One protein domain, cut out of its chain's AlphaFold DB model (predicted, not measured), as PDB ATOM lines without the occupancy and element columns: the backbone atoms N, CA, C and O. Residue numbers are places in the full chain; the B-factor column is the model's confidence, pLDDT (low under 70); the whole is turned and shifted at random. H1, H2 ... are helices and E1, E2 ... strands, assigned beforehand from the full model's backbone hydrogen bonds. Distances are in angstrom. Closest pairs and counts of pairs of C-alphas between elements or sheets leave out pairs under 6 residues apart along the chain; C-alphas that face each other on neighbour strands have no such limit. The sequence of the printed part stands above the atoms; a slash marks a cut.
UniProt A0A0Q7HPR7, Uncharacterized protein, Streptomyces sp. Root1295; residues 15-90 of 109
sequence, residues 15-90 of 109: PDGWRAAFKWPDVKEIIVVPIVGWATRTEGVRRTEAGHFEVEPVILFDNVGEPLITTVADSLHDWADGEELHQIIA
ATOM      1  N   PRO A  15     -14.473 -25.727  81.646       73.00
ATOM      2  CA  PRO A  15     -13.127 -25.449  81.160       73.00
ATOM      3  C   PRO A  15     -12.184 -26.641  81.390       73.00
ATOM      4  O   PRO A  15     -12.344 -27.397  82.350       73.00
ATOM      5  N   ASP A  16     -11.161 -26.788  80.555       73.94
ATOM      6  CA  ASP A  16     -10.200 -27.880  80.711       73.94
ATOM      7  C   ASP A  16      -9.479 -27.804  82.065       73.94
ATOM      8  O   ASP A  16      -8.960 -26.758  82.450       73.94
ATOM      9  N   GLY A  17      -9.406 -28.938  82.770       68.56
ATOM     10  CA  GLY A  17      -8.623 -29.088  84.001       68.56
ATOM     11  C   GLY A  17      -9.417 -29.066  85.309       68.56
ATOM     12  O   GLY A  17      -8.802 -29.275  86.357       68.56
ATOM     13  N   TRP A  18     -10.741 -28.866  85.267       81.44
ATOM     14  CA  TRP A  18     -11.596 -29.038  86.448       81.44
ATOM     15  C   TRP A  18     -11.659 -30.511  86.868       81.44
ATOM     16  O   TRP A  18     -11.776 -31.403  86.025       81.44
ATOM     17  N   ARG A  19     -11.577 -30.783  88.175       79.88
ATOM     18  CA  ARG A  19     -11.549 -32.151  88.724       79.88
ATOM     19  C   ARG A  19     -12.309 -32.261  90.044       79.88
ATOM     20  O   ARG A  19     -12.407 -31.284  90.778       79.88
ATOM     21  N   ALA A  20     -12.781 -33.458  90.367       81.12
ATOM     22  CA  ALA A  20     -13.333 -33.819  91.668       81.12
ATOM     23  C   ALA A  20     -12.492 -34.937  92.305       81.12
ATOM     24  O   ALA A  20     -12.050 -35.850  91.604       81.12
ATOM     25  N   ALA A  21     -12.260 -34.851  93.615       78.94
ATOM     26  CA  ALA A  21     -11.492 -35.820  94.392       78.94
ATOM     27  C   ALA A  21     -12.389 -36.558  95.398       78.94
ATOM     28  O   ALA A  21     -12.999 -35.940  96.277       78.94
ATOM     29  N   PHE A  22     -12.425 -37.883  95.276       74.81
ATOM     30  CA  PHE A  22     -13.256 -38.798  96.055       74.81
ATOM     31  C   PHE A  22     -12.394 -39.716  96.923       74.81
ATOM     32  O   PHE A  22     -11.370 -40.235  96.466       74.81
ATOM     33  N   LYS A  23     -12.829 -39.947  98.162       71.12
ATOM     34  CA  LYS A  23     -12.200 -40.875  99.106       71.12
ATOM     35  C   LYS A  23     -13.261 -41.816  99.657       71.12
ATOM     36  O   LYS A  23     -14.266 -41.374 100.209       71.12
ATOM     37  N   TRP A  24     -12.979 -43.105  99.563       67.44
ATOM     38  CA  TRP A  24     -13.743 -44.128 100.263       67.44
ATOM     39  C   TRP A  24     -13.048 -44.467 101.592       67.44
ATOM     40  O   TRP A  24     -11.813 -44.526 101.608       67.44
ATOM     41  N   PRO A  25     -13.790 -44.711 102.690       62.88
ATOM     42  CA  PRO A  25     -13.240 -44.993 104.016       62.88
ATOM     43  C   PRO A  25     -12.232 -46.138 103.995       62.88
ATOM     44  O   PRO A  25     -11.157 -46.051 104.585       62.88
ATOM     45  N   ASP A  26     -12.577 -47.194 103.260       61.62
ATOM     46  CA  ASP A  26     -11.828 -48.447 103.238       61.62
ATOM     47  C   ASP A  26     -10.701 -48.453 102.194       61.62
ATOM     48  O   ASP A  26      -9.901 -49.391 102.127       61.62
ATOM     49  N   VAL A  27     -10.600 -47.400 101.380       64.44
ATOM     50  CA  VAL A  27      -9.614 -47.288 100.306       64.44
ATOM     51  C   VAL A  27      -8.573 -46.251 100.701       64.44
ATOM     52  O   VAL A  27      -8.872 -45.092 100.972       64.44
ATOM     53  N   LYS A  28      -7.296 -46.649 100.730       62.19
ATOM     54  CA  LYS A  28      -6.194 -45.714 101.036       62.19
ATOM     55  C   LYS A  28      -5.986 -44.674  99.935       62.19
ATOM     56  O   LYS A  28      -5.533 -43.571 100.225       62.19
ATOM     57  N   GLU A  29      -6.373 -45.009  98.716       63.47
ATOM     58  CA  GLU A  29      -6.237 -44.178  97.525       63.47
ATOM     59  C   GLU A  29      -7.369 -43.148  97.405       63.47
ATOM     60  O   GLU A  29      -8.470 -43.331  97.923       63.47
ATOM     61  N   ILE A  30      -7.061 -42.043  96.731       69.94
ATOM     62  CA  ILE A  30      -8.017 -41.003  96.344       69.94
ATOM     63  C   ILE A  30      -8.226 -41.145  94.844       69.94
ATOM     64  O   ILE A  30      -7.252 -41.213  94.093       69.94
ATOM     65  N   ILE A  31      -9.482 -41.153  94.407       74.50
ATOM     66  CA  ILE A  31      -9.800 -41.128  92.981       74.50
ATOM     67  C   ILE A  31     -10.037 -39.682  92.580       74.50
ATOM     68  O   ILE A  31     -10.873 -38.989  93.158       74.50
ATOM     69  N   VAL A  32      -9.289 -39.232  91.577       77.12
ATOM     70  CA  VAL A  32      -9.453 -37.908  90.984       77.12
ATOM     71  C   VAL A  32     -10.030 -38.083  89.590       77.12
ATOM     72  O   VAL A  32      -9.408 -38.720  88.744       77.12
ATOM     73  N   VAL A  33     -11.200 -37.496  89.351       82.06
ATOM     74  CA  VAL A  33     -11.907 -37.571  88.067       82.06
ATOM     75  C   VAL A  33     -12.114 -36.187  87.462       82.06
ATOM     76  O   VAL A  33     -12.266 -35.213  88.205       82.06
ATOM     77  N   PRO A  34     -12.119 -36.055  86.127       83.56
ATOM     78  CA  PRO A  34     -12.454 -34.799  85.471       83.56
ATOM     79  C   PRO A  34     -13.919 -34.413  85.706       83.56
ATOM     80  O   PRO A  34     -14.824 -35.244  85.608       83.56
ATOM     81  N   ILE A  35     -14.146 -33.121  85.949       86.75
ATOM     82  CA  ILE A  35     -15.459 -32.494  85.777       86.75
ATOM     83  C   ILE A  35     -15.531 -32.053  84.320       86.75
ATOM     84  O   ILE A  35     -14.732 -31.234  83.872       86.75
ATOM     85  N   VAL A  36     -16.475 -32.619  83.577       87.06
ATOM     86  CA  VAL A  36     -16.635 -32.394  82.133       87.06
ATOM     87  C   VAL A  36     -17.682 -31.330  81.822       87.06
ATOM     88  O   VAL A  36     -17.720 -30.793  80.715       87.06
ATOM     89  N   GLY A  37     -18.522 -30.983  82.796       86.88
ATOM     90  CA  GLY A  37     -19.513 -29.935  82.626       86.88
ATOM     91  C   GLY A  37     -20.358 -29.666  83.849       86.88
ATOM     92  O   GLY A  37     -20.119 -30.192  84.931       86.88
ATOM     93  N   TRP A  38     -21.358 -28.828  83.632       86.31
ATOM     94  CA  TRP A  38     -22.366 -28.429  84.598       86.31
ATOM     95  C   TRP A  38     -23.738 -28.710  84.011       86.31
ATOM     96  O   TRP A  38     -23.963 -28.456  82.825       86.31
ATOM     97  N   ALA A  39     -24.645 -29.228  84.827       83.75
ATOM     98  CA  ALA A  39     -25.974 -29.634  84.400       83.75
ATOM     99  C   ALA A  39     -27.058 -29.087  85.312       83.75
ATOM    100  O   ALA A  39     -26.883 -29.061  86.525       83.75
ATOM    101  N   THR A  40     -28.203 -28.703  84.755       74.44
ATOM    102  CA  THR A  40     -29.354 -28.336  85.587       74.44
ATOM    103  C   THR A  40     -30.019 -29.579  86.171       74.44
ATOM    104  O   THR A  40     -30.258 -30.549  85.449       74.44
ATOM    105  N   ARG A  41     -30.368 -29.541  87.464       65.75
ATOM    106  CA  ARG A  41     -31.179 -30.596  88.089       65.75
ATOM    107  C   ARG A  41     -32.538 -30.697  87.397       65.75
ATOM    108  O   ARG A  41     -33.286 -29.720  87.333       65.75
ATOM    109  N   THR A  42     -32.888 -31.888  86.915       57.00
ATOM    110  CA  THR A  42     -34.198 -32.148  86.297       57.00
ATOM    111  C   THR A  42     -35.347 -32.190  87.298       57.00
ATOM    112  O   THR A  42     -36.484 -31.905  86.921       57.00
ATOM    113  N   GLU A  43     -35.085 -32.519  88.566       54.47
ATOM    114  CA  GLU A  43     -36.104 -32.494  89.617       54.47
ATOM    115  C   GLU A  43     -36.054 -31.178  90.391       54.47
ATOM    116  O   GLU A  43     -35.063 -30.851  91.038       54.47
ATOM    117  N   GLY A  44     -37.153 -30.420  90.324       49.00
ATOM    118  CA  GLY A  44     -37.314 -29.190  91.088       49.00
ATOM    119  C   GLY A  44     -36.319 -28.109  90.687       49.00
ATOM    120  O   GLY A  44     -35.577 -27.649  91.546       49.00
ATOM    121  N   VAL A  45     -36.333 -27.696  89.410       53.97
ATOM    122  CA  VAL A  45     -35.564 -26.552  88.887       53.97
ATOM    123  C   VAL A  45     -35.689 -25.374  89.851       53.97
ATOM    124  O   VAL A  45     -36.701 -24.668  89.881       53.97
ATOM    125  N   ARG A  46     -34.655 -25.182  90.662       54.81
ATOM    126  CA  ARG A  46     -34.545 -24.075  91.596       54.81
ATOM    127  C   ARG A  46     -33.687 -23.015  90.945       54.81
ATOM    128  O   ARG A  46     -32.645 -23.292  90.347       54.81
ATOM    129  N   ARG A  47     -34.181 -21.786  91.014       54.81
ATOM    130  CA  ARG A  47     -33.341 -20.623  90.787       54.81
ATOM    131  C   ARG A  47     -32.732 -20.242  92.124       54.81
ATOM    132  O   ARG A  47     -33.445 -20.246  93.127       54.81
ATOM    133  N   THR A  48     -31.446 -19.922  92.128       59.62
ATOM    134  CA  THR A  48     -30.816 -19.260  93.268       59.62
ATOM    135  C   THR A  48     -31.519 -17.926  93.528       59.62
ATOM    136  O   THR A  48     -32.238 -17.410  92.665       59.62
ATOM    137  N   GLU A  49     -31.314 -17.331  94.703       58.09
ATOM    138  CA  GLU A  49     -31.875 -16.009  95.024       58.09
ATOM    139  C   GLU A  49     -31.419 -14.925  94.024       58.09
ATOM    140  O   GLU A  49     -32.152 -13.976  93.752       58.09
ATOM    141  N   ALA A  50     -30.259 -15.126  93.388       59.88
ATOM    142  CA  ALA A  50     -29.719 -14.297  92.310       59.88
ATOM    143  C   ALA A  50     -30.333 -14.577  90.916       59.88
ATOM    144  O   ALA A  50     -29.971 -13.934  89.933       59.88
ATOM    145  N   GLY A  51     -31.266 -15.526  90.800       56.91
ATOM    146  CA  GLY A  51     -31.971 -15.848  89.556       56.91
ATOM    147  C   GLY A  51     -31.233 -16.804  88.612       56.91
ATOM    148  O   GLY A  51     -31.727 -17.048  87.507       56.91
ATOM    149  N   HIS A  52     -30.095 -17.366  89.025       59.75
ATOM    150  CA  HIS A  52     -29.349 -18.361  88.250       59.75
ATOM    151  C   HIS A  52     -29.944 -19.757  88.434       59.75
ATOM    152  O   HIS A  52     -30.523 -20.052  89.474       59.75
ATOM    153  N   PHE A  53     -29.821 -20.625  87.430       61.00
ATOM    154  CA  PHE A  53     -30.210 -22.026  87.591       61.00
ATOM    155  C   PHE A  53     -29.228 -22.737  88.524       61.00
ATOM    156  O   PHE A  53     -28.019 -22.597  88.354       61.00
ATOM    157  N   GLU A  54     -29.746 -23.506  89.483       69.50
ATOM    158  CA  GLU A  54     -28.930 -24.422  90.281       69.50
ATOM    159  C   GLU A  54     -28.360 -25.503  89.344       69.50
ATOM    160  O   GLU A  54     -29.109 -26.250  88.703       69.50
ATOM    161  N   VAL A  55     -27.031 -25.527  89.206       74.94
ATOM    162  CA  VAL A  55     -26.302 -26.469  88.349       74.94
ATOM    163  C   VAL A  55     -25.400 -27.372  89.176       74.94
ATOM    164  O   VAL A  55     -24.839 -26.954  90.186       74.94
ATOM    165  N   GLU A  56     -25.232 -28.606  88.720       80.88
ATOM    166  CA  GLU A  56     -24.413 -29.622  89.371       80.88
ATOM    167  C   GLU A  56     -23.206 -30.009  88.523       80.88
ATOM    168  O   GLU A  56     -23.322 -30.069  87.293       80.88
ATOM    169  N   PRO A  57     -22.056 -30.310  89.155       84.62
ATOM    170  CA  PRO A  57     -20.893 -30.802  88.436       84.62
ATOM    171  C   PRO A  57     -21.177 -32.180  87.847       84.62
ATOM    172  O   PRO A  57     -21.557 -33.106  88.566       84.62
ATOM    173  N   VAL A  58     -20.929 -32.312  86.549       86.31
ATOM    174  CA  VAL A  58     -20.930 -33.573  85.808       86.31
ATOM    175  C   VAL A  58     -19.499 -34.083  85.735       86.31
ATOM    176  O   VAL A  58     -18.608 -33.383  85.252       86.31
ATOM    177  N   ILE A  59     -19.286 -35.307  86.192       88.31
ATOM    178  CA  ILE A  59     -17.990 -35.981  86.250       88.31
ATOM    179  C   ILE A  59     -17.944 -37.175  85.302       88.31
ATOM    180  O   ILE A  59     -18.974 -37.767  84.973       88.31
ATOM    181  N   LEU A  60     -16.732 -37.524  84.875       84.12
ATOM    182  CA  LEU A  60     -16.453 -38.673  84.021       84.12
ATOM    183  C   LEU A  60     -15.494 -39.632  84.734       84.12
ATOM    184  O   LEU A  60     -14.356 -39.270  85.015       84.12
ATOM    185  N   PHE A  61     -15.940 -40.865  84.969       81.38
ATOM    186  CA  PHE A  61     -15.077 -41.984  85.343       81.38
ATOM    187  C   PHE A  61     -14.697 -42.739  84.069       81.38
ATOM    188  O   PHE A  61     -15.513 -43.464  83.503       81.38
ATOM    189  N   ASP A  62     -13.468 -42.555  83.594       76.50
ATOM    190  CA  ASP A  62     -12.931 -43.206  82.393       76.50
ATOM    191  C   ASP A  62     -12.020 -44.407  82.710       76.50
ATOM    192  O   ASP A  62     -11.628 -45.148  81.812       76.50
ATOM    193  N   ASN A  63     -11.726 -44.634  83.992       67.38
ATOM    194  CA  ASN A  63     -10.871 -45.704  84.508       67.38
ATOM    195  C   ASN A  63     -11.629 -47.000  84.868       67.38
ATOM    196  O   ASN A  63     -11.077 -47.880  85.530       67.38
ATOM    197  N   VAL A  64     -12.889 -47.120  84.451       68.56
ATOM    198  CA  VAL A  64     -13.770 -48.281  84.665       68.56
ATOM    199  C   VAL A  64     -14.024 -49.026  83.347       68.56
ATOM    200  O   VAL A  64     -13.743 -48.509  82.271       68.56
ATOM    201  N   GLY A  65     -14.544 -50.259  83.416       69.25
ATOM    202  CA  GLY A  65     -14.728 -51.119  82.234       69.25
ATOM    203  C   GLY A  65     -15.610 -50.519  81.128       69.25
ATOM    204  O   GLY A  65     -15.388 -50.805  79.954       69.25
ATOM    205  N   GLU A  66     -16.558 -49.658  81.496       73.38
ATOM    206  CA  GLU A  66     -17.327 -48.808  80.584       73.38
ATOM    207  C   GLU A  66     -17.351 -47.382  81.153       73.38
ATOM    208  O   GLU A  66     -17.715 -47.234  82.322       73.38
ATOM    209  N   PRO A  67     -16.979 -46.341  80.378       77.19
ATOM    210  CA  PRO A  67     -16.961 -44.971  80.874       77.19
ATOM    211  C   PRO A  67     -18.312 -44.547  81.451       77.19
ATOM    212  O   PRO A  67     -19.350 -44.692  80.804       77.19
ATOM    213  N   LEU A  68     -18.286 -43.978  82.653       81.69
ATOM    214  CA  LEU A  68     -19.478 -43.530  83.363       81.69
ATOM    215  C   LEU A  68     -19.490 -42.003  83.449       81.69
ATOM    216  O   LEU A  68     -18.573 -41.400  84.002       81.69
ATOM    217  N   ILE A  69     -20.555 -41.388  82.930       83.31
ATOM    218  CA  ILE A  69     -20.839 -39.956  83.078       83.31
ATOM    219  C   ILE A  69     -22.003 -39.808  84.052       83.31
ATOM    220  O   ILE A  69     -23.058 -40.407  83.852       83.31
ATOM    221  N   THR A  70     -21.809 -39.018  85.101       84.00
ATOM    222  CA  THR A  70     -22.786 -38.840  86.185       84.00
ATOM    223  C   THR A  70     -22.609 -37.474  86.846       84.00
ATOM    224  O   THR A  70     -21.647 -36.767  86.550       84.00
ATOM    225  N   THR A  71     -23.521 -37.069  87.726       83.25
ATOM    226  CA  THR A  71     -23.317 -35.884  88.572       83.25
ATOM    227  C   THR A  71     -22.550 -36.244  89.845       83.25
ATOM    228  O   THR A  71     -22.568 -37.394  90.288       83.25
ATOM    229  N   VAL A  72     -21.899 -35.259  90.472       79.19
ATOM    230  CA  VAL A  72     -21.316 -35.439  91.814       79.19
ATOM    231  C   VAL A  72     -22.397 -35.834  92.819       79.19
ATOM    232  O   VAL A  72     -22.153 -36.702  93.644       79.19
ATOM    233  N   ALA A  73     -23.591 -35.241  92.751       76.38
ATOM    234  CA  ALA A  73     -24.665 -35.561  93.687       76.38
ATOM    235  C   ALA A  73     -25.134 -37.015  93.562       76.38
ATOM    236  O   ALA A  73     -25.241 -37.691  94.581       76.38
ATOM    237  N   ASP A  74     -25.334 -37.511  92.340       76.56
ATOM    238  CA  ASP A  74     -25.701 -38.911  92.098       76.56
ATOM    239  C   ASP A  74     -24.589 -39.855  92.558       76.56
ATOM    240  O   ASP A  74     -24.857 -40.880  93.179       76.56
ATOM    241  N   SER A  75     -23.324 -39.484  92.326       75.44
ATOM    242  CA  SER A  75     -22.186 -40.266  92.809       75.44
ATOM    243  C   SER A  75     -22.115 -40.360  94.324       75.44
ATOM    244  O   SER A  75     -21.557 -41.338  94.798       75.44
ATOM    245  N   LEU A  76     -22.668 -39.389  95.057       71.81
ATOM    246  CA  LEU A  76     -22.708 -39.353  96.520       71.81
ATOM    247  C   LEU A  76     -24.040 -39.867  97.101       71.81
ATOM    248  O   LEU A  76     -24.182 -39.915  98.320       71.81
ATOM    249  N   HIS A  77     -25.039 -40.196  96.272       72.12
ATOM    250  CA  HIS A  77     -26.416 -40.442  96.725       72.12
ATOM    251  C   HIS A  77     -26.541 -41.635  97.683       72.12
ATOM    252  O   HIS A  77     -27.295 -41.565  98.651       72.12
ATOM    253  N   ASP A  78     -25.767 -42.691  97.434       66.38
ATOM    254  CA  ASP A  78     -25.769 -43.929  98.221       66.38
ATOM    255  C   ASP A  78     -24.596 -44.004  99.212       66.38
ATOM    256  O   ASP A  78     -24.273 -45.087  99.706       66.38
ATOM    257  N   TRP A  79     -23.926 -42.877  99.477       70.50
ATOM    258  CA  TRP A  79     -22.716 -42.890 100.291       70.50
ATOM    259  C   TRP A  79     -23.015 -43.157 101.765       70.50
ATOM    260  O   TRP A  79     -23.868 -42.508 102.375       70.50
ATOM    261  N   ALA A  80     -22.315 -44.137 102.336       62.00
ATOM    262  CA  ALA A  80     -22.449 -44.503 103.742       62.00
ATOM    263  C   ALA A  80     -21.699 -43.514 104.654       62.00
ATOM    264  O   ALA A  80     -20.816 -42.778 104.210       62.00
ATOM    265  N   ASP A  81     -22.015 -43.520 105.954       57.44
ATOM    266  CA  ASP A  81     -21.289 -42.715 106.944       57.44
ATOM    267  C   ASP A  81     -19.769 -42.972 106.850       57.44
ATOM    268  O   ASP A  81     -19.296 -44.085 107.086       57.44
ATOM    269  N   GLY A  82     -19.007 -41.924 106.511       53.53
ATOM    270  CA  GLY A  82     -17.546 -41.946 106.353       53.53
ATOM    271  C   GLY A  82     -17.046 -41.806 104.910       53.53
ATOM    272  O   GLY A  82     -15.861 -41.536 104.712       53.53
ATOM    273  N   GLU A  83     -17.905 -41.985 103.906       59.78
ATOM    274  CA  GLU A  83     -17.593 -41.664 102.511       59.78
ATOM    275  C   GLU A  83     -17.729 -40.143 102.311       59.78
ATOM    276  O   GLU A  83     -18.774 -39.553 102.594       59.78
ATOM    277  N   GLU A  84     -16.655 -39.467 101.876       63.34
ATOM    278  CA  GLU A  84     -16.596 -37.995 101.836       63.34
ATOM    279  C   GLU A  84     -16.068 -37.420 100.504       63.34
ATOM    280  O   GLU A  84     -15.047 -37.847  99.955       63.34
ATOM    281  N   LEU A  85     -16.797 -36.454  99.929       65.62
ATOM    282  CA  LEU A  85     -16.260 -35.612  98.858       65.62
ATOM    283  C   LEU A  85     -15.258 -34.656  99.497       65.62
ATOM    284  O   LEU A  85     -15.654 -33.824 100.316       65.62
ATOM    285  N   HIS A  86     -13.990 -34.749  99.102       62.22
ATOM    286  CA  HIS A  86     -12.938 -33.953  99.731       62.22
ATOM    287  C   HIS A  86     -12.644 -32.649  99.008       62.22
ATOM    288  O   HIS A  86     -12.248 -31.701  99.677       62.22
ATOM    289  N   GLN A  87     -12.755 -32.584  97.674       64.50
ATOM    290  CA  GLN A  87     -12.412 -31.358  96.949       64.50
ATOM    291  C   GLN A  87     -12.955 -31.311  95.515       64.50
ATOM    292  O   GLN A  87     -12.955 -32.317  94.805       64.50
ATOM    293  N   ILE A  88     -13.320 -30.105  95.068       66.38
ATOM    294  CA  ILE A  88     -13.436 -29.736  93.651       66.38
ATOM    295  C   ILE A  88     -12.291 -28.776  93.320       66.38
ATOM    296  O   ILE A  88     -12.073 -27.791  94.024       66.38
ATOM    297  N   ILE A  89     -11.542 -29.078  92.264       67.19
ATOM    298  CA  ILE A  89     -10.334 -28.358  91.862       67.19
ATOM    299  C   ILE A  89     -10.610 -27.623  90.556       67.19
ATOM    300  O   ILE A  89     -11.021 -28.240  89.572       67.19
ATOM    301  N   ALA A  90     -10.341 -26.317  90.544       63.59
ATOM    302  CA  ALA A  90     -10.405 -25.487  89.350       63.59
ATOM    303  C   ALA A  90      -9.067 -25.505  88.565       63.59
ATOM    304  O   ALA A  90      -8.000 -25.690  89.157       63.59
TER     305      ALA A  90
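AT A GLANCE: This is residues 15 to 90 of the 109 residues of an uncharacterized protein of Streptomyces sp. Root1295 (UniProt A0A0Q7HPR7). What would one see first? A strongly twisted, curled sheet of five strands has the short helix H1 over one face, and the long loop of residues 41 to 54 reaches away at one end. E2 bends, pairing first with E1 and then with E3. What is it made of? The 76 printed residues hold E1, E2, E3, E4, H1 and E5 in that order, mostly strand, with under half in named elements; the antiparallel sheet runs E4, E3, E2, E1, E5. It is only just compact, close to loose, with a radius of gyration of the C-alphas of 13.6 A and spans of 41 by 30 by 24 A.

IN THESE COORDINATES: Where do the first strands lie? E1 is residues 19 to 23, from C-alpha 19 at (-11.549, -32.151, 88.724); E2 is residues 30 to 40, 27.0 A long. What follows? E3 is residues 55 to 61, 19.4 A long, E4 68 to 71, H1 72 to 75, and E5 84 to 89, ending at C-alpha 89 at (-10.334, -28.358, 91.862).

HOW THE PARTS SIT: How do the strands pair? E1 and E5 are antiparallel at 160 degrees, with N 21 and O 87 2.9 A apart. E1, E2, E3 and E4 form a meander, each strand the antiparallel neighbour of the one before: N 20 and O 33 are 2.8 A apart, N 56 and O 39 2.8 A, N 59 and O 70 2.8 A. E2 bends by 68 degrees at residue 36. Where is H1? It is on the sheet at a height of 7.4 A, and too short for any O i to N i+4 pair.

THE WHOLE: How large is it? The farthest C-alphas, of Glu 49 and Gly 65, are 41.1 A apart. Is it continuous? The printed part has no cut, and the link E2 to E3 is long. Where is confidence low? The mean pLDDT of the printed part is 70.9, and 37 residues are under 70, among them 41 to 54 and 80 to 90.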